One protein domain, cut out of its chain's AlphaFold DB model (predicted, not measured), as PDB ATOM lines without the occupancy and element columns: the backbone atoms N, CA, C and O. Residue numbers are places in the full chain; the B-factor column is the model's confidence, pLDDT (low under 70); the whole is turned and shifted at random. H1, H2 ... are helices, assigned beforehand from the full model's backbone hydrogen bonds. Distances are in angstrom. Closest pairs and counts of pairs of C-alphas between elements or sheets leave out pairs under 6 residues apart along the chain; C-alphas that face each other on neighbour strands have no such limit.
ATOM      1  N   THR A  20       6.280  -9.677 295.515       94.94
ATOM      2  CA  THR A  20       6.901  -8.766 296.492       94.94
ATOM      3  C   THR A  20       6.648  -9.177 297.938       94.94
ATOM      4  O   THR A  20       7.528  -9.022 298.779       94.94
ATOM      5  N   ASP A  21       5.455  -9.697 298.223       96.31
ATOM      6  CA  ASP A  21       5.051 -10.106 299.567       96.31
ATOM      7  C   ASP A  21       5.741 -11.420 299.948       96.31
ATOM      8  O   ASP A  21       6.197 -11.575 301.079       96.31
ATOM      9  N   VAL A  22       5.885 -12.336 298.981       96.69
ATOM     10  CA  VAL A  22       6.638 -13.592 299.133       96.69
ATOM     11  C   VAL A  22       8.086 -13.305 299.507       96.69
ATOM     12  O   VAL A  22       8.583 -13.851 300.490       96.69
ATOM     13  N   LEU A  23       8.753 -12.428 298.753       95.25
ATOM     14  CA  LEU A  23      10.149 -12.090 299.008       95.25
ATOM     15  C   LEU A  23      10.315 -11.429 300.381       95.25
ATOM     16  O   LEU A  23      11.177 -11.834 301.154       95.25
ATOM     17  N   ALA A  24       9.450 -10.468 300.719       94.31
ATOM     18  CA  ALA A  24       9.476  -9.815 302.025       94.31
ATOM     19  C   ALA A  24       9.263 -10.815 303.177       94.31
ATOM     20  O   ALA A  24       9.944 -10.728 304.199       94.31
ATOM     21  N   ALA A  25       8.348 -11.775 303.008       95.69
ATOM     22  CA  ALA A  25       8.059 -12.784 304.022       95.69
ATOM     23  C   ALA A  25       9.232 -13.754 304.193       95.69
ATOM     24  O   ALA A  25       9.614 -14.039 305.326       95.69
ATOM     25  N   LYS A  26       9.844 -14.213 303.092       96.25
ATOM     26  CA  LYS A  26      11.034 -15.076 303.137       96.25
ATOM     27  C   LYS A  26      12.202 -14.382 303.826       96.25
ATOM     28  O   LYS A  26      12.781 -14.971 304.730       96.25
ATOM     29  N   THR A  27      12.502 -13.134 303.465       92.38
ATOM     30  CA  THR A  27      13.576 -12.362 304.104       92.38
ATOM     31  C   THR A  27      13.324 -12.205 305.600       92.38
ATOM     32  O   THR A  27      14.197 -12.522 306.401       92.38
ATOM     33  N   PHE A  28      12.110 -11.808 305.999       93.25
ATOM     34  CA  PHE A  28      11.768 -11.681 307.415       93.25
ATOM     35  C   PHE A  28      11.907 -13.015 308.165       93.25
ATOM     36  O   PHE A  28      12.528 -13.079 309.225       93.25
ATOM     37  N   LEU A  29      11.353 -14.102 307.626       95.00
ATOM     38  CA  LEU A  29      11.416 -15.417 308.268       95.00
ATOM     39  C   LEU A  29      12.848 -15.957 308.321       95.00
ATOM     40  O   LEU A  29      13.205 -16.623 309.291       95.00
ATOM     41  N   GLN A  30      13.674 -15.642 307.325       93.31
ATOM     42  CA  GLN A  30      15.091 -15.984 307.304       93.31
ATOM     43  C   GLN A  30      15.851 -15.238 308.402       93.31
ATOM     44  O   GLN A  30      16.601 -15.854 309.153       93.31
ATOM     45  N   GLU A  31      15.612 -13.933 308.556       88.19
ATOM     46  CA  GLU A  31      16.205 -13.116 309.625       88.19
ATOM     47  C   GLU A  31      15.827 -13.623 311.021       88.19
ATOM     48  O   GLU A  31      16.637 -13.578 311.947       88.19
ATOM     49  N   GLN A  32      14.603 -14.131 311.174       91.12
ATOM     50  CA  GLN A  32      14.132 -14.740 312.415       91.12
ATOM     51  C   GLN A  32      14.600 -16.198 312.603       91.12
ATOM     52  O   GLN A  32      14.329 -16.785 313.649       91.12
ATOM     53  N   GLY A  33      15.292 -16.784 311.621       93.31
ATOM     54  CA  GLY A  33      15.795 -18.160 311.668       93.31
ATOM     55  C   GLY A  33      14.737 -19.245 311.443       93.31
ATOM     56  O   GLY A  33      14.984 -20.402 311.767       93.31
ATOM     57  N   PHE A  34      13.562 -18.898 310.911       95.88
ATOM     58  CA  PHE A  34      12.503 -19.857 310.566       95.88
ATOM     59  C   PHE A  34      12.580 -20.352 309.120       95.88
ATOM     60  O   PHE A  34      11.971 -21.372 308.808       95.88
ATOM     61  N   TYR A  35      13.296 -19.643 308.241       96.38
ATOM     62  CA  TYR A  35      13.434 -19.991 306.827       96.38
ATOM     63  C   TYR A  35      14.901 -20.218 306.450       96.38
ATOM     64  O   TYR A  35      15.744 -19.340 306.634       96.38
ATOM     65  N   GLU A  36      15.192 -21.386 305.883       93.69
ATOM     66  CA  GLU A  36      16.505 -21.724 305.337       93.69
ATOM     67  C   GLU A  36      16.509 -21.451 303.834       93.69
ATOM     68  O   GLU A  36      15.784 -22.086 303.065       93.69
ATOM     69  N   ALA A  37      17.312 -20.473 303.411       91.12
ATOM     70  CA  ALA A  37      17.443 -20.155 301.999       91.12
ATOM     71  C   ALA A  37      18.130 -21.317 301.254       91.12
ATOM     72  O   ALA A  37      19.188 -21.776 301.693       91.12
ATOM     73  N   PRO A  38      17.572 -21.776 300.120       89.62
ATOM     74  CA  PRO A  38      18.235 -22.739 299.248       89.62
ATOM     75  C   PRO A  38      19.587 -22.220 298.741       89.62
ATOM     76  O   PRO A  38      19.811 -21.012 298.674       89.62
ATOM     77  N   GLU A  39      20.462 -23.125 298.296       90.69
ATOM     78  CA  GLU A  39      21.798 -22.778 297.775       90.69
ATOM     79  C   GLU A  39      21.749 -21.776 296.605       90.69
ATOM     80  O   GLU A  39      22.619 -20.923 296.467       90.69
ATOM     81  N   TRP A  40      20.685 -21.821 295.798       88.75
ATOM     82  CA  TRP A  40      20.449 -20.906 294.676       88.75
ATOM     83  C   TRP A  40      19.821 -19.554 295.074       88.75
ATOM     84  O   TRP A  40      19.585 -18.714 294.207       88.75
ATOM     85  N   GLY A  41      19.574 -19.314 296.365       89.81
ATOM     86  CA  GLY A  41      19.103 -18.037 296.906       89.81
ATOM     87  C   GLY A  41      17.597 -17.957 297.183       89.81
ATOM     88  O   GLY A  41      16.853 -18.926 297.073       89.81
ATOM     89  N   VAL A  42      17.138 -16.771 297.593       92.69
ATOM     90  CA  VAL A  42      15.723 -16.499 297.892       92.69
ATOM     91  C   VAL A  42      15.017 -16.021 296.623       92.69
ATOM     92  O   VAL A  42      15.325 -14.947 296.111       92.69
ATOM     93  N   THR A  43      14.056 -16.799 296.120       94.06
ATOM     94  CA  THR A  43      13.184 -16.396 295.001       94.06
ATOM     95  C   THR A  43      11.882 -15.768 295.480       94.06
ATOM     96  O   THR A  43      11.427 -16.000 296.601       94.06
ATOM     97  N   ASP A  44      11.251 -15.017 294.584       95.38
ATOM     98  CA  ASP A  44       9.941 -14.381 294.730       95.38
ATOM     99  C   ASP A  44       8.752 -15.343 294.519       95.38
ATOM    100  O   ASP A  44       7.595 -14.958 294.694       95.38
ATOM    101  N   PHE A  45       9.026 -16.607 294.189       94.75
ATOM    102  CA  PHE A  45       8.017 -17.656 294.072       94.75
ATOM    103  C   PHE A  45       7.737 -18.320 295.424       94.75
ATOM    104  O   PHE A  45       8.680 -18.665 296.144       94.75
ATOM    105  N   PRO A  46       6.464 -18.536 295.793       95.62
ATOM    106  CA  PRO A  46       6.132 -19.262 297.011       95.62
ATOM    107  C   PRO A  46       6.585 -20.722 296.890       95.62
ATOM    108  O   PRO A  46       6.371 -21.374 295.869       95.62
ATOM    109  N   ASP A  47       7.201 -21.247 297.943       94.94
ATOM    110  CA  ASP A  47       7.652 -22.636 298.030       94.94
ATOM    111  C   ASP A  47       7.144 -23.296 299.319       94.94
ATOM    112  O   ASP A  47       6.572 -22.655 300.200       94.94
ATOM    113  N   ARG A  48       7.322 -24.617 299.432       95.19
ATOM    114  CA  ARG A  48       6.906 -25.357 300.636       95.19
ATOM    115  C   ARG A  48       7.678 -24.912 301.878       95.19
ATOM    116  O   ARG A  48       7.104 -24.896 302.960       95.19
ATOM    117  N   ALA A  49       8.950 -24.549 301.715       96.31
ATOM    118  CA  ALA A  49       9.802 -24.099 302.812       96.31
ATOM    119  C   ALA A  49       9.259 -22.815 303.458       96.31
ATOM    120  O   ALA A  49       9.244 -22.712 304.682       96.31
ATOM    121  N   LEU A  50       8.735 -21.883 302.658       96.31
ATOM    122  CA  LEU A  50       8.088 -20.668 303.141       96.31
ATOM    123  C   LEU A  50       6.883 -20.974 304.035       96.31
ATOM    124  O   LEU A  50       6.787 -20.422 305.127       96.31
ATOM    125  N   PHE A  51       5.973 -21.851 303.613       97.31
ATOM    126  CA  PHE A  51       4.779 -22.149 304.414       97.31
ATOM    127  C   PHE A  51       5.123 -22.901 305.705       97.31
ATOM    128  O   PHE A  51       4.621 -22.533 306.765       97.31
ATOM    129  N   SER A  52       6.071 -23.843 305.656       97.00
ATOM    130  CA  SER A  52       6.614 -24.477 306.866       97.00
ATOM    131  C   SER A  52       7.253 -23.457 307.819       97.00
ATOM    132  O   SER A  52       7.091 -23.556 309.036       97.00
ATOM    133  N   ALA A  53       7.951 -22.451 307.284       97.56
ATOM    134  CA  ALA A  53       8.535 -21.370 308.073       97.56
ATOM    135  C   ALA A  53       7.464 -20.475 308.720       97.56
ATOM    136  O   ALA A  53       7.613 -20.084 309.879       97.56
ATOM    137  N   ILE A  54       6.362 -20.185 308.014       97.56
ATOM    138  CA  ILE A  54       5.214 -19.449 308.566       97.56
ATOM    139  C   ILE A  54       4.590 -20.233 309.726       97.56
ATOM    140  O   ILE A  54       4.374 -19.657 310.790       97.56
ATOM    141  N   GLU A  55       4.356 -21.536 309.565       98.00
ATOM    142  CA  GLU A  55       3.813 -22.393 310.629       98.00
ATOM    143  C   GLU A  55       4.737 -22.440 311.854       98.00
ATOM    144  O   GLU A  55       4.287 -22.294 312.994       98.00
ATOM    145  N   ALA A  56       6.046 -22.594 311.632       98.06
ATOM    146  CA  ALA A  56       7.040 -22.596 312.701       98.06
ATOM    147  C   ALA A  56       7.084 -21.249 313.440       98.06
ATOM    148  O   ALA A  56       7.106 -21.218 314.676       98.06
ATOM    149  N   PHE A  57       7.026 -20.139 312.701       97.50
ATOM    150  CA  PHE A  57       6.937 -18.800 313.270       97.50
ATOM    151  C   PHE A  57       5.661 -18.632 314.099       97.50
ATOM    152  O   PHE A  57       5.749 -18.270 315.274       97.50
ATOM    153  N   GLN A  58       4.493 -18.961 313.540       97.94
ATOM    154  CA  GLN A  58       3.202 -18.899 314.232       97.94
ATOM    155  C   GLN A  58       3.234 -19.704 315.535       97.94
ATOM    156  O   GLN A  58       2.898 -19.176 316.596       97.94
ATOM    157  N   LYS A  59       3.745 -20.941 315.483       98.00
ATOM    158  CA  LYS A  59       3.913 -21.807 316.654       98.00
ATOM    159  C   LYS A  59       4.821 -21.176 317.709       98.00
ATOM    160  O   LYS A  59       4.493 -21.202 318.892       98.00
ATOM    161  N   SER A  60       5.942 -20.578 317.298       97.25
ATOM    162  CA  SER A  60       6.889 -19.930 318.218       97.25
ATOM    163  C   SER A  60       6.308 -18.702 318.924       97.25
ATOM    164  O   SER A  60       6.712 -18.380 320.040       97.25
ATOM    165  N   LYS A  61       5.366 -18.007 318.273       96.56
ATOM    166  CA  LYS A  61       4.720 -16.797 318.789       96.56
ATOM    167  C   LYS A  61       3.386 -17.078 319.486       96.56
ATOM    168  O   LYS A  61       2.756 -16.136 319.952       96.56
ATOM    169  N   GLY A  62       2.972 -18.344 319.581       96.62
ATOM    170  CA  GLY A  62       1.690 -18.729 320.178       96.62
ATOM    171  C   GLY A  62       0.477 -18.255 319.372       96.62
ATOM    172  O   GLY A  62      -0.584 -18.029 319.945       96.62
ATOM    173  N   LEU A  63       0.645 -18.068 318.062       97.19
ATOM    174  CA  LEU A  63      -0.425 -17.692 317.140       97.19
ATOM    175  C   LEU A  63      -1.142 -18.941 316.624       97.19
ATOM    176  O   LEU A  63      -0.655 -20.067 316.780       97.19
ATOM    177  N   ARG A  64      -2.275 -18.749 315.942       96.81
ATOM    178  CA  ARG A  64      -2.918 -19.847 315.216       96.81
ATOM    179  C   ARG A  64      -1.971 -20.394 314.143       96.81
ATOM    180  O   ARG A  64      -1.526 -19.652 313.274       96.81
ATOM    181  N   VAL A  65      -1.682 -21.694 314.211       97.81
ATOM    182  CA  VAL A  65      -0.792 -22.396 313.274       97.81
ATOM    183  C   VAL A  65      -1.609 -22.879 312.080       97.81
ATOM    184  O   VAL A  65      -2.083 -24.010 312.058       97.81
ATOM    185  N   ASP A  66      -1.848 -21.985 311.127       96.19
ATOM    186  CA  ASP A  66      -2.586 -22.280 309.894       96.19
ATOM    187  C   ASP A  66      -1.716 -22.184 308.631       96.19
ATOM    188  O   ASP A  66      -2.202 -22.484 307.541       96.19
ATOM    189  N   GLY A  67      -0.451 -21.768 308.761       96.62
ATOM    190  CA  GLY A  67       0.469 -21.592 307.635       96.62
ATOM    191  C   GLY A  67       0.065 -20.460 306.689       96.62
ATOM    192  O   GLY A  67       0.595 -20.360 305.581       96.62
ATOM    193  N   VAL A  68      -0.880 -19.606 307.103       96.75
ATOM    194  CA  VAL A  68      -1.418 -18.515 306.291       96.75
ATOM    195  C   VAL A  68      -1.087 -17.170 306.919       96.75
ATOM    196  O   VAL A  68      -1.475 -16.865 308.042       96.75
ATOM    197  N   MET A  69      -0.454 -16.298 306.140       96.69
ATOM    198  CA  MET A  69      -0.232 -14.908 306.528       96.69
ATOM    199  C   MET A  69      -1.224 -14.017 305.775       96.69
ATOM    200  O   MET A  69      -1.183 -13.919 304.548       96.69
ATOM    201  N   ARG A  70      -2.173 -13.407 306.493       96.75
ATOM    202  CA  ARG A  70      -3.212 -12.541 305.907       96.75
ATOM    203  C   ARG A  70      -2.867 -11.062 306.102       96.75
ATOM    204  O   ARG A  70      -2.378 -10.747 307.187       96.75
ATOM    205  N   PRO A  71      -3.218 -10.192 305.134       96.31
ATOM    206  CA  PRO A  71      -3.279  -8.751 305.331       96.31
ATOM    207  C   PRO A  71      -4.032  -8.406 306.615       96.31
ATOM    208  O   PRO A  71      -5.158  -8.872 306.793       96.31
ATOM    209  N   GLU A  72      -3.396  -7.637 307.496       94.31
ATOM    210  CA  GLU A  72      -3.934  -7.187 308.794       94.31
ATOM    211  C   GLU A  72      -4.267  -8.340 309.768       94.31
ATOM    212  O   GLU A  72      -4.936  -8.153 310.784       94.31
ATOM    213  N   GLY A  73      -3.789  -9.552 309.469       96.06
ATOM    214  CA  GLY A  73      -3.989 -10.739 310.292       96.06
ATOM    215  C   GLY A  73      -2.999 -10.847 311.451       96.06
ATOM    216  O   GLY A  73      -1.984 -10.157 311.507       96.06
ATOM    217  N   GLU A  74      -3.256 -11.796 312.354       95.81
ATOM    218  CA  GLU A  74      -2.440 -12.036 313.556       95.81
ATOM    219  C   GLU A  74      -0.946 -12.205 313.247       95.81
ATOM    220  O   GLU A  74      -0.094 -11.624 313.917       95.81
ATOM    221  N   THR A  75      -0.618 -12.978 312.208       96.81
ATOM    222  CA  THR A  75       0.773 -13.255 311.832       96.81
ATOM    223  C   THR A  75       1.482 -12.021 311.278       96.81
ATOM    224  O   THR A  75       2.640 -11.796 311.618       96.81
ATOM    225  N   GLU A  76       0.805 -11.194 310.478       95.75
ATOM    226  CA  GLU A  76       1.383  -9.934 310.003       95.75
ATOM    227  C   GLU A  76       1.563  -8.948 311.159       95.75
ATOM    228  O   GLU A  76       2.646  -8.392 311.315       95.75
ATOM    229  N   ASN A  77       0.553  -8.788 312.015       95.38
ATOM    230  CA  ASN A  77       0.619  -7.881 313.160       95.38
ATOM    231  C   ASN A  77       1.758  -8.267 314.118       95.38
ATOM    232  O   ASN A  77       2.498  -7.403 314.589       95.38
ATOM    233  N   ALA A  78       1.963  -9.566 314.358       95.12
ATOM    234  CA  ALA A  78       3.086 -10.057 315.154       95.12
ATOM    235  C   ALA A  78       4.443  -9.727 314.509       95.12
ATOM    236  O   ALA A  78       5.360  -9.269 315.193       95.12
ATOM    237  N   THR A  79       4.568  -9.910 313.193       93.38
ATOM    238  CA  THR A  79       5.761  -9.526 312.425       93.38
ATOM    239  C   THR A  79       6.033  -8.022 312.521       93.38
ATOM    240  O   THR A  79       7.156  -7.611 312.822       93.38
ATOM    241  N   GLN A  80       5.000  -7.194 312.345       93.25
ATOM    242  CA  GLN A  80       5.096  -5.738 312.459       93.25
ATOM    243  C   GLN A  80       5.524  -5.302 313.859       93.25
ATOM    244  O   GLN A  80       6.394  -4.446 313.991       93.25
ATOM    245  N   MET A  81       4.976  -5.920 314.907       91.56
ATOM    246  CA  MET A  81       5.344  -5.620 316.290       91.56
ATOM    247  C   MET A  81       6.818  -5.940 316.572       91.56
ATOM    248  O   MET A  81       7.501  -5.164 317.240       91.56
ATOM    249  N   ILE A  82       7.330  -7.057 316.043       90.69
ATOM    250  CA  ILE A  82       8.744  -7.432 316.184       90.69
ATOM    251  C   ILE A  82       9.639  -6.393 315.508       90.69
ATOM    252  O   ILE A  82      10.613  -5.943 316.110       90.69
ATOM    253  N   GLN A  83       9.291  -5.967 314.294       89.31
ATOM    254  CA  GLN A  83      10.056  -4.952 313.572       89.31
ATOM    255  C   GLN A  83       9.970  -3.574 314.230       89.31
ATOM    256  O   GLN A  83      10.988  -2.902 314.360       89.31
ATOM    257  N   ALA A  84       8.794  -3.167 314.707       88.31
ATOM    258  CA  ALA A  84       8.621  -1.917 315.441       88.31
ATOM    259  C   ALA A  84       9.475  -1.897 316.715       88.31
ATOM    260  O   ALA A  84      10.158  -0.914 316.990       88.31
ATOM    261  N   LYS A  85       9.516  -3.012 317.450       89.06
ATOM    262  CA  LYS A  85      10.372  -3.148 318.630       89.06
ATOM    263  C   LYS A  85      11.860  -3.144 318.273       89.06
ATOM    264  O   LYS A  85      12.664  -2.588 319.013       89.06
ATOM    265  N   ALA A  86      12.241  -3.738 317.143       86.94
ATOM    266  CA  ALA A  86      13.614  -3.678 316.648       86.94
ATOM    267  C   ALA A  86      14.028  -2.241 316.286       86.94
ATOM    268  O   ALA A  86      15.132  -1.829 316.632       86.94
ATOM    269  N   LEU A  87      13.131  -1.470 315.663       85.81
ATOM    270  CA  LEU A  87      13.339  -0.047 315.379       85.81
ATOM    271  C   LEU A  87      13.482   0.770 316.669       85.81
ATOM    272  O   LEU A  87      14.414   1.555 316.794       85.81
ATOM    273  N   GLU A  88      12.631   0.520 317.665       87.19
ATOM    274  CA  GLU A  88      12.733   1.177 318.971       87.19
ATOM    275  C   GLU A  88      14.090   0.894 319.640       87.19
ATOM    276  O   GLU A  88      14.736   1.793 320.174       87.19
ATOM    277  N   LEU A  89      14.567  -0.354 319.569       86.31
ATOM    278  CA  LEU A  89      15.880  -0.738 320.092       86.31
ATOM    279  C   LEU A  89      17.036  -0.094 319.318       86.31
ATOM    280  O   LEU A  89      18.049   0.256 319.925       86.31
ATOM    281  N   GLN A  90      16.889   0.070 318.005       86.06
ATOM    282  CA  GLN A  90      17.859   0.748 317.149       86.06
ATOM    283  C   GLN A  90      17.977   2.236 317.518       86.06
ATOM    284  O   GLN A  90      19.092   2.736 317.652       86.06
ATOM    285  N   ASP A  91      16.857   2.909 317.800       84.81
ATOM    286  CA  ASP A  91      16.831   4.310 318.250       84.81
ATOM    287  C   ASP A  91      17.467   4.510 319.640       84.81
ATOM    288  O   ASP A  91      17.910   5.607 319.993       84.81
ATOM    289  N   MET A  92      17.558   3.446 320.443       83.62
ATOM    290  CA  MET A  92      18.274   3.444 321.725       83.62
ATOM    291  C   MET A  92      19.791   3.201 321.588       83.62
ATOM    292  O   MET A  92      20.505   3.185 322.606       83.62
ATOM    293  N   GLY A  93      20.286   3.025 320.358       82.94
ATOM    294  CA  GLY A  93      21.706   2.947 320.022       82.94
ATOM    295  C   GLY A  93      22.495   4.166 320.511       82.94
ATOM    296  O   GLY A  93      21.962   5.268 320.678       82.94
ATOM    297  N   ARG A  94      23.783   3.981 320.815       83.06
ATOM    298  CA  ARG A  94      24.654   5.048 321.341       83.06
ATOM    299  C   ARG A  94      25.865   5.236 320.439       83.06
ATOM    300  O   ARG A  94      26.190   4.388 319.631       83.06
ATOM    301  N   ASN A  95      26.571   6.358 320.599       76.12
ATOM    302  CA  ASN A  95      27.877   6.585 319.962       76.12
ATOM    303  C   ASN A  95      27.884   6.396 318.426       76.12
ATOM    304  O   ASN A  95      28.899   5.978 317.869       76.12
ATOM    305  N   GLY A  96      26.768   6.705 317.757       74.25
ATOM    306  CA  GLY A  96      26.635   6.561 316.307       74.25
ATOM    307  C   GLY A  96      26.188   5.176 315.829       74.25
ATOM    308  O   GLY A  96      26.312   4.907 314.638       74.25
ATOM    309  N   ASP A  97      25.672   4.310 316.707       79.56
ATOM    310  CA  ASP A  97      24.984   3.086 316.289       79.56
ATOM    311  C   ASP A  97      23.796   3.447 315.387       79.56
ATOM    312  O   ASP A  97      22.840   4.091 315.817       79.56
ATOM    313  N   THR A  98      23.868   3.044 314.121       77.81
ATOM    314  CA  THR A  98      22.822   3.312 313.126       77.81
ATOM    315  C   THR A  98      22.074   2.063 312.699       77.81
ATOM    316  O   THR A  98      21.087   2.194 311.984       77.81
ATOM    317  N   ILE A  99      22.527   0.862 313.082       81.50
ATOM    318  CA  ILE A  99      21.993  -0.421 312.604       81.50
ATOM    319  C   ILE A  99      21.974  -1.434 313.753       81.50
ATOM    320  O   ILE A  99      22.974  -1.614 314.446       81.50
ATOM    321  N   LEU A 100      20.845  -2.129 313.912       85.88
ATOM    322  CA  LEU A 100      20.728  -3.320 314.749       85.88
ATOM    323  C   LEU A 100      20.993  -4.561 313.885       85.88
ATOM    324  O   LEU A 100      20.355  -4.727 312.848       85.88
ATOM    325  N   ALA A 101      21.920  -5.426 314.296       83.62
ATOM    326  CA  ALA A 101      22.294  -6.619 313.537       83.62
ATOM    327  C   ALA A 101      22.282  -7.870 314.419       83.62
ATOM    328  O   ALA A 101      22.760  -7.850 315.554       83.62
ATOM    329  N   HIS A 102      21.775  -8.973 313.871       80.44
ATOM    330  CA  HIS A 102      22.003 -10.293 314.440       80.44
ATOM    331  C   HIS A 102      23.344 -10.813 313.919       80.44
ATOM    332  O   HIS A 102      23.534 -10.924 312.711       80.44
ATOM    333  N   ILE A 103      24.277 -11.093 314.826       85.38
ATOM    334  CA  ILE A 103      25.616 -11.581 314.491       85.38
ATOM    335  C   ILE A 103      25.900 -12.886 315.226       85.38
ATOM    336  O   ILE A 103      25.497 -13.083 316.376       85.38
ATOM    337  N   THR A 104      26.642 -13.774 314.581       81.31
ATOM    338  CA  THR A 104      27.121 -15.014 315.191       81.31
ATOM    339  C   THR A 104      28.217 -14.733 316.232       81.31
ATOM    340  O   THR A 104      28.921 -13.720 316.157       81.31
ATOM    341  N   PRO A 105      28.466 -15.647 317.190       85.75
ATOM    342  CA  PRO A 105      29.573 -15.495 318.138       85.75
ATOM    343  C   PRO A 105      30.954 -15.371 317.472       85.75
ATOM    344  O   PRO A 105      31.858 -14.747 318.032       85.75
ATOM    345  N   ALA A 106      31.139 -15.964 316.288       83.31
ATOM    346  CA  ALA A 106      32.373 -15.847 315.513       83.31
ATOM    347  C   ALA A 106      32.530 -14.442 314.908       83.31
ATOM    348  O   ALA A 106      33.599 -13.841 315.023       83.31
ATOM    349  N   GLU A 107      31.459 -13.881 314.346       88.12
ATOM    350  CA  GLU A 107      31.440 -12.509 313.824       88.12
ATOM    351  C   GLU A 107      31.607 -11.479 314.939       88.12
ATOM    352  O   GLU A 107      32.387 -10.544 314.793       88.12
ATOM    353  N   ALA A 108      30.975 -11.689 316.094       90.94
ATOM    354  CA  ALA A 108      31.183 -10.863 317.280       90.94
ATOM    355  C   ALA A 108      32.665 -10.819 317.692       90.94
ATOM    356  O   ALA A 108      33.221  -9.749 317.952       90.94
ATOM    357  N   LYS A 109      33.349 -11.975 317.698       89.81
ATOM    358  CA  LYS A 109      34.800 -12.040 317.948       89.81
ATOM    359  C   LYS A 109      35.596 -11.306 316.874       89.81
ATOM    360  O   LYS A 109      36.549 -10.608 317.215       89.81
ATOM    361  N   LEU A 110      35.214 -11.439 315.606       91.94
ATOM    362  CA  LEU A 110      35.872 -10.757 314.494       91.94
ATOM    363  C   LEU A 110      35.723  -9.233 314.592       91.94
ATOM    364  O   LEU A 110      36.713  -8.518 314.463       91.94
ATOM    365  N   LEU A 111      34.516  -8.730 314.859       90.50
ATOM    366  CA  LEU A 111      34.247  -7.302 315.042       90.50
ATOM    367  C   LEU A 111      35.021  -6.743 316.236       90.50
ATOM    368  O   LEU A 111      35.605  -5.664 316.144       90.50
ATOM    369  N   LYS A 112      35.114  -7.515 317.323       88.75
ATOM    370  CA  LYS A 112      35.963  -7.176 318.469       88.75
ATOM    371  C   LYS A 112      37.446  -7.120 318.091       88.75
ATOM    372  O   LYS A 112      38.130  -6.156 318.421       88.75
ATOM    373  N   ALA A 113      37.942  -8.115 317.356       89.62
ATOM    374  CA  ALA A 113      39.327  -8.157 316.884       89.62
ATOM    375  C   ALA A 113      39.658  -7.006 315.917       89.62
ATOM    376  O   ALA A 113      40.778  -6.502 315.922       89.62
ATOM    377  N   LYS A 114      38.676  -6.543 315.135       89.50
ATOM    378  CA  LYS A 114      38.785  -5.373 314.248       89.50
ATOM    379  C   LYS A 114      38.615  -4.023 314.966       89.50
ATOM    380  O   LYS A 114      38.522  -2.993 314.302       89.50
ATOM    381  N   GLY A 115      38.608  -4.009 316.301       83.38
ATOM    382  CA  GLY A 115      38.618  -2.785 317.107       83.38
ATOM    383  C   GLY A 115      37.251  -2.315 317.607       83.38
ATOM    384  O   GLY A 115      37.151  -1.194 318.099       83.38
ATOM    385  N   GLY A 116      36.201  -3.134 317.503       85.62
ATOM    386  CA  GLY A 116      34.945  -2.886 318.210       85.62
ATOM    387  C   GLY A 116      35.092  -3.171 319.708       85.62
ATOM    388  O   GLY A 116      35.678  -4.179 320.100       85.62
ATOM    389  N   SER A 117      34.541  -2.308 320.562       82.69
ATOM    390  CA  SER A 117      34.609  -2.471 322.024       82.69
ATOM    391  C   SER A 117      33.968  -3.773 322.525       82.69
ATOM    392  O   SER A 117      34.427  -4.340 323.521       82.69
ATOM    393  N   GLY A 118      32.926  -4.257 321.836       86.06
ATOM    394  CA  GLY A 118      32.119  -5.399 322.269       86.06
ATOM    395  C   GLY A 118      31.488  -5.163 323.645       86.06
ATOM    396  O   GLY A 118      31.453  -6.081 324.465       86.06
ATOM    397  N   THR A 119      31.098  -3.917 323.940       87.94
ATOM    398  CA  THR A 119      30.493  -3.519 325.221       87.94
ATOM    399  C   THR A 119      29.010  -3.876 325.250       87.94
ATOM    400  O   THR A 119      28.432  -4.209 324.222       87.94
ATOM    401  N   ILE A 120      28.384  -3.860 326.427       87.31
ATOM    402  CA  ILE A 120      26.926  -3.995 326.541       87.31
ATOM    403  C   ILE A 120      26.338  -2.597 326.705       87.31
ATOM    404  O   ILE A 120      26.734  -1.861 327.616       87.31
ATOM    405  N   ASN A 121      25.388  -2.238 325.847       83.44
ATOM    406  CA  ASN A 121      24.647  -0.995 325.968       83.44
ATOM    407  C   ASN A 121      23.777  -1.058 327.242       83.44
ATOM    408  O   ASN A 121      22.917  -1.932 327.358       83.44
ATOM    409  N   PRO A 122      23.949  -0.138 328.209       83.94
ATOM    410  CA  PRO A 122      23.226  -0.192 329.479       83.94
ATOM    411  C   PRO A 122      21.724   0.108 329.351       83.94
ATOM    412  O   PRO A 122      20.976  -0.201 330.272       83.94
ATOM    413  N   LYS A 123      21.278   0.740 328.254       82.50
ATOM    414  CA  LYS A 123      19.859   1.047 328.018       82.50
ATOM    415  C   LYS A 123      19.110  -0.154 327.451       82.50
ATOM    416  O   LYS A 123      17.992  -0.419 327.873       82.50
ATOM    417  N   THR A 124      19.723  -0.859 326.503       86.00
ATOM    418  CA  THR A 124      19.073  -1.958 325.772       86.00
ATOM    419  C   THR A 124      19.459  -3.341 326.295       86.00
ATOM    420  O   THR A 124      18.754  -4.308 326.031       86.00
ATOM    421  N   GLY A 125      20.577  -3.459 327.019       85.56
ATOM    422  CA  GLY A 125      21.150  -4.742 327.439       85.56
ATOM    423  C   GLY A 125      21.792  -5.541 326.297       85.56
ATOM    424  O   GLY A 125      22.237  -6.665 326.524       85.56
ATOM    425  N   LEU A 126      21.855  -4.980 325.085       88.62
ATOM    426  CA  LEU A 126      22.407  -5.628 323.894       88.62
ATOM    427  C   LEU A 126      23.893  -5.302 323.711       88.62
ATOM    428  O   LEU A 126      24.386  -4.284 324.195       88.62
ATOM    429  N   MET A 127      24.611  -6.174 323.002       88.31
ATOM    430  CA  MET A 127      26.024  -5.972 322.683       88.31
ATOM    431  C   MET A 127      26.189  -4.926 321.571       88.31
ATOM    432  O   MET A 127      25.524  -5.006 320.543       88.31
ATOM    433  N   GLU A 128      27.096  -3.973 321.770       85.81
ATOM    434  CA  GLU A 128      27.439  -2.899 320.833       85.81
ATOM    435  C   GLU A 128      28.911  -3.016 320.386       85.81
ATOM    436  O   GLU A 128      29.793  -3.437 321.147       85.81
ATOM    437  N   PHE A 129      29.192  -2.619 319.143       85.75
ATOM    438  CA  PHE A 129      30.537  -2.626 318.557       85.75
ATOM    439  C   PHE A 129      30.899  -1.227 318.068       85.75
ATOM    440  O   PHE A 129      30.870  -0.944 316.876       85.75
ATOM    441  N   SER A 130      31.279  -0.349 318.995       76.31
ATOM    442  CA  SER A 130      31.784   0.979 318.642       76.31
ATOM    443  C   SER A 130      33.312   0.991 318.596       76.31
ATOM    444  O   SER A 130      33.975   0.378 319.438       76.31
ATOM    445  N   ARG A 131      33.880   1.726 317.629       70.31
ATOM    446  CA  ARG A 131      35.326   2.018 317.551       70.31
ATOM    447  C   ARG A 131      35.775   2.935 318.696       70.31
ATOM    448  O   ARG A 131      36.940   2.932 319.086       70.31
ATOM    449  N   PHE A 132      34.844   3.700 319.265       64.50
ATOM    450  CA  PHE A 132      35.089   4.581 320.400       64.50
ATOM    451  C   PHE A 132      34.904   3.800 321.702       64.50
ATOM    452  O   PHE A 132      33.934   3.969 322.440       64.50
ATOM    453  N   GLY A 133      35.836   2.883 321.964       49.38
ATOM    454  CA  GLY A 133      35.842   2.087 323.183       49.38
ATOM    455  C   GLY A 133      35.916   2.951 324.447       49.38
ATOM    456  O   GLY A 133      36.879   3.673 324.679       49.38
ATOM    457  N   GLY A 134      34.896   2.837 325.298       49.56
ATOM    458  CA  GLY A 134      35.066   2.807 326.753       49.56
ATOM    459  C   GLY A 134      35.338   4.102 327.533       49.56
ATOM    460  O   GLY A 134      35.271   4.037 328.755       49.56
ATOM    461  N   ASN A 135      35.571   5.270 326.926       48.56
ATOM    462  CA  ASN A 135      35.984   6.460 327.704       48.56
ATOM    463  C   ASN A 135      34.885   7.483 328.045       48.56
ATOM    464  O   ASN A 135      35.162   8.459 328.743       48.56
ATOM    465  N   ASN A 136      33.622   7.249 327.674       52.69
ATOM    466  CA  ASN A 136      32.527   8.131 328.112       52.69
ATOM    467  C   ASN A 136      32.083   7.873 329.563       52.69
ATOM    468  O   ASN A 136      31.614   8.798 330.217       52.69
ATOM    469  N   TYR A 137      32.332   6.685 330.133       52.12
ATOM    470  CA  TYR A 137      32.127   6.476 331.576       52.12
ATOM    471  C   TYR A 137      33.100   7.306 332.421       52.12
ATOM    472  O   TYR A 137      32.740   7.764 333.504       52.12
ATOM    473  N   SER A 138      34.315   7.542 331.917       52.28
ATOM    474  CA  SER A 138      35.291   8.417 332.565       52.28
ATOM    475  C   SER A 138      34.924   9.884 332.404       52.28
ATOM    476  O   SER A 138      35.119  10.629 333.353       52.28
TER     477      SER A 138
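AT A GLANCE: This is residues 20 to 138 of the 592 residues of an uncharacterized protein of Rhodospirillaceae bacterium (UniProt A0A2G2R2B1). Two lobes are joined lengthwise by one long helix, H3. The first lobe holds the crossed pair H1 and H2 with the links beside them; the second holds H4 and a small loop of residues 119 to 128 that folds back on itself, and a tail ends at residue 138. The printed part has 119 residues with four named helices, in the order H1, H2, H3, H4, and no named strand; its class is all helix, though under half of the residues, 52, are in named elements. It is loose, with a radius of gyration of the C-alphas of 17.5 A, and elongated, spanning 54 by 31 by 23 A.

IN THESE COORDINATES: H1, residues 20 to 31, begins at C-alpha 20 (6.901, -8.766, 296.492) and is 16.7 A long. H2, residues 48 to 60, is 18.4 A long. H3, residues 74 to 91, is the longest at 25.7 A and begins at C-alpha 74 (-2.440, -12.036, 313.556). H4, residues 105 to 113, is 12.3 A long and ends at C-alpha 113 (39.327, -8.157, 316.884).

HOW THE PARTS SIT: H1 touches H2 with residues 25 to 29 alone; their closest C-alphas, of Lys 26 and Leu 50, are 6.3 A apart. They run the same way at a steep tilt of 56 degrees. H2 and H3 are close but not clearly touching, with the closest C-alphas, of Gln 58 and Thr 75, 6.6 A apart, and stand about perpendicular at 74 degrees. H1 and H3 are near each other. H4 is apart from H1, H2 and H3. Residues 119 to 120 pair antiparallel with residues 127 to 128. In H1, H2, H3 and H4 every O i to N i+4 pair is within hydrogen-bond range.

THE WHOLE: The two C-alphas farthest apart, of Arg 48 and Ser 138, are 54.5 A apart. The printed part has no cut, and the three links between helices are long. The mean pLDDT of the printed part is 88.3, and residues 132 to 138 are under 70.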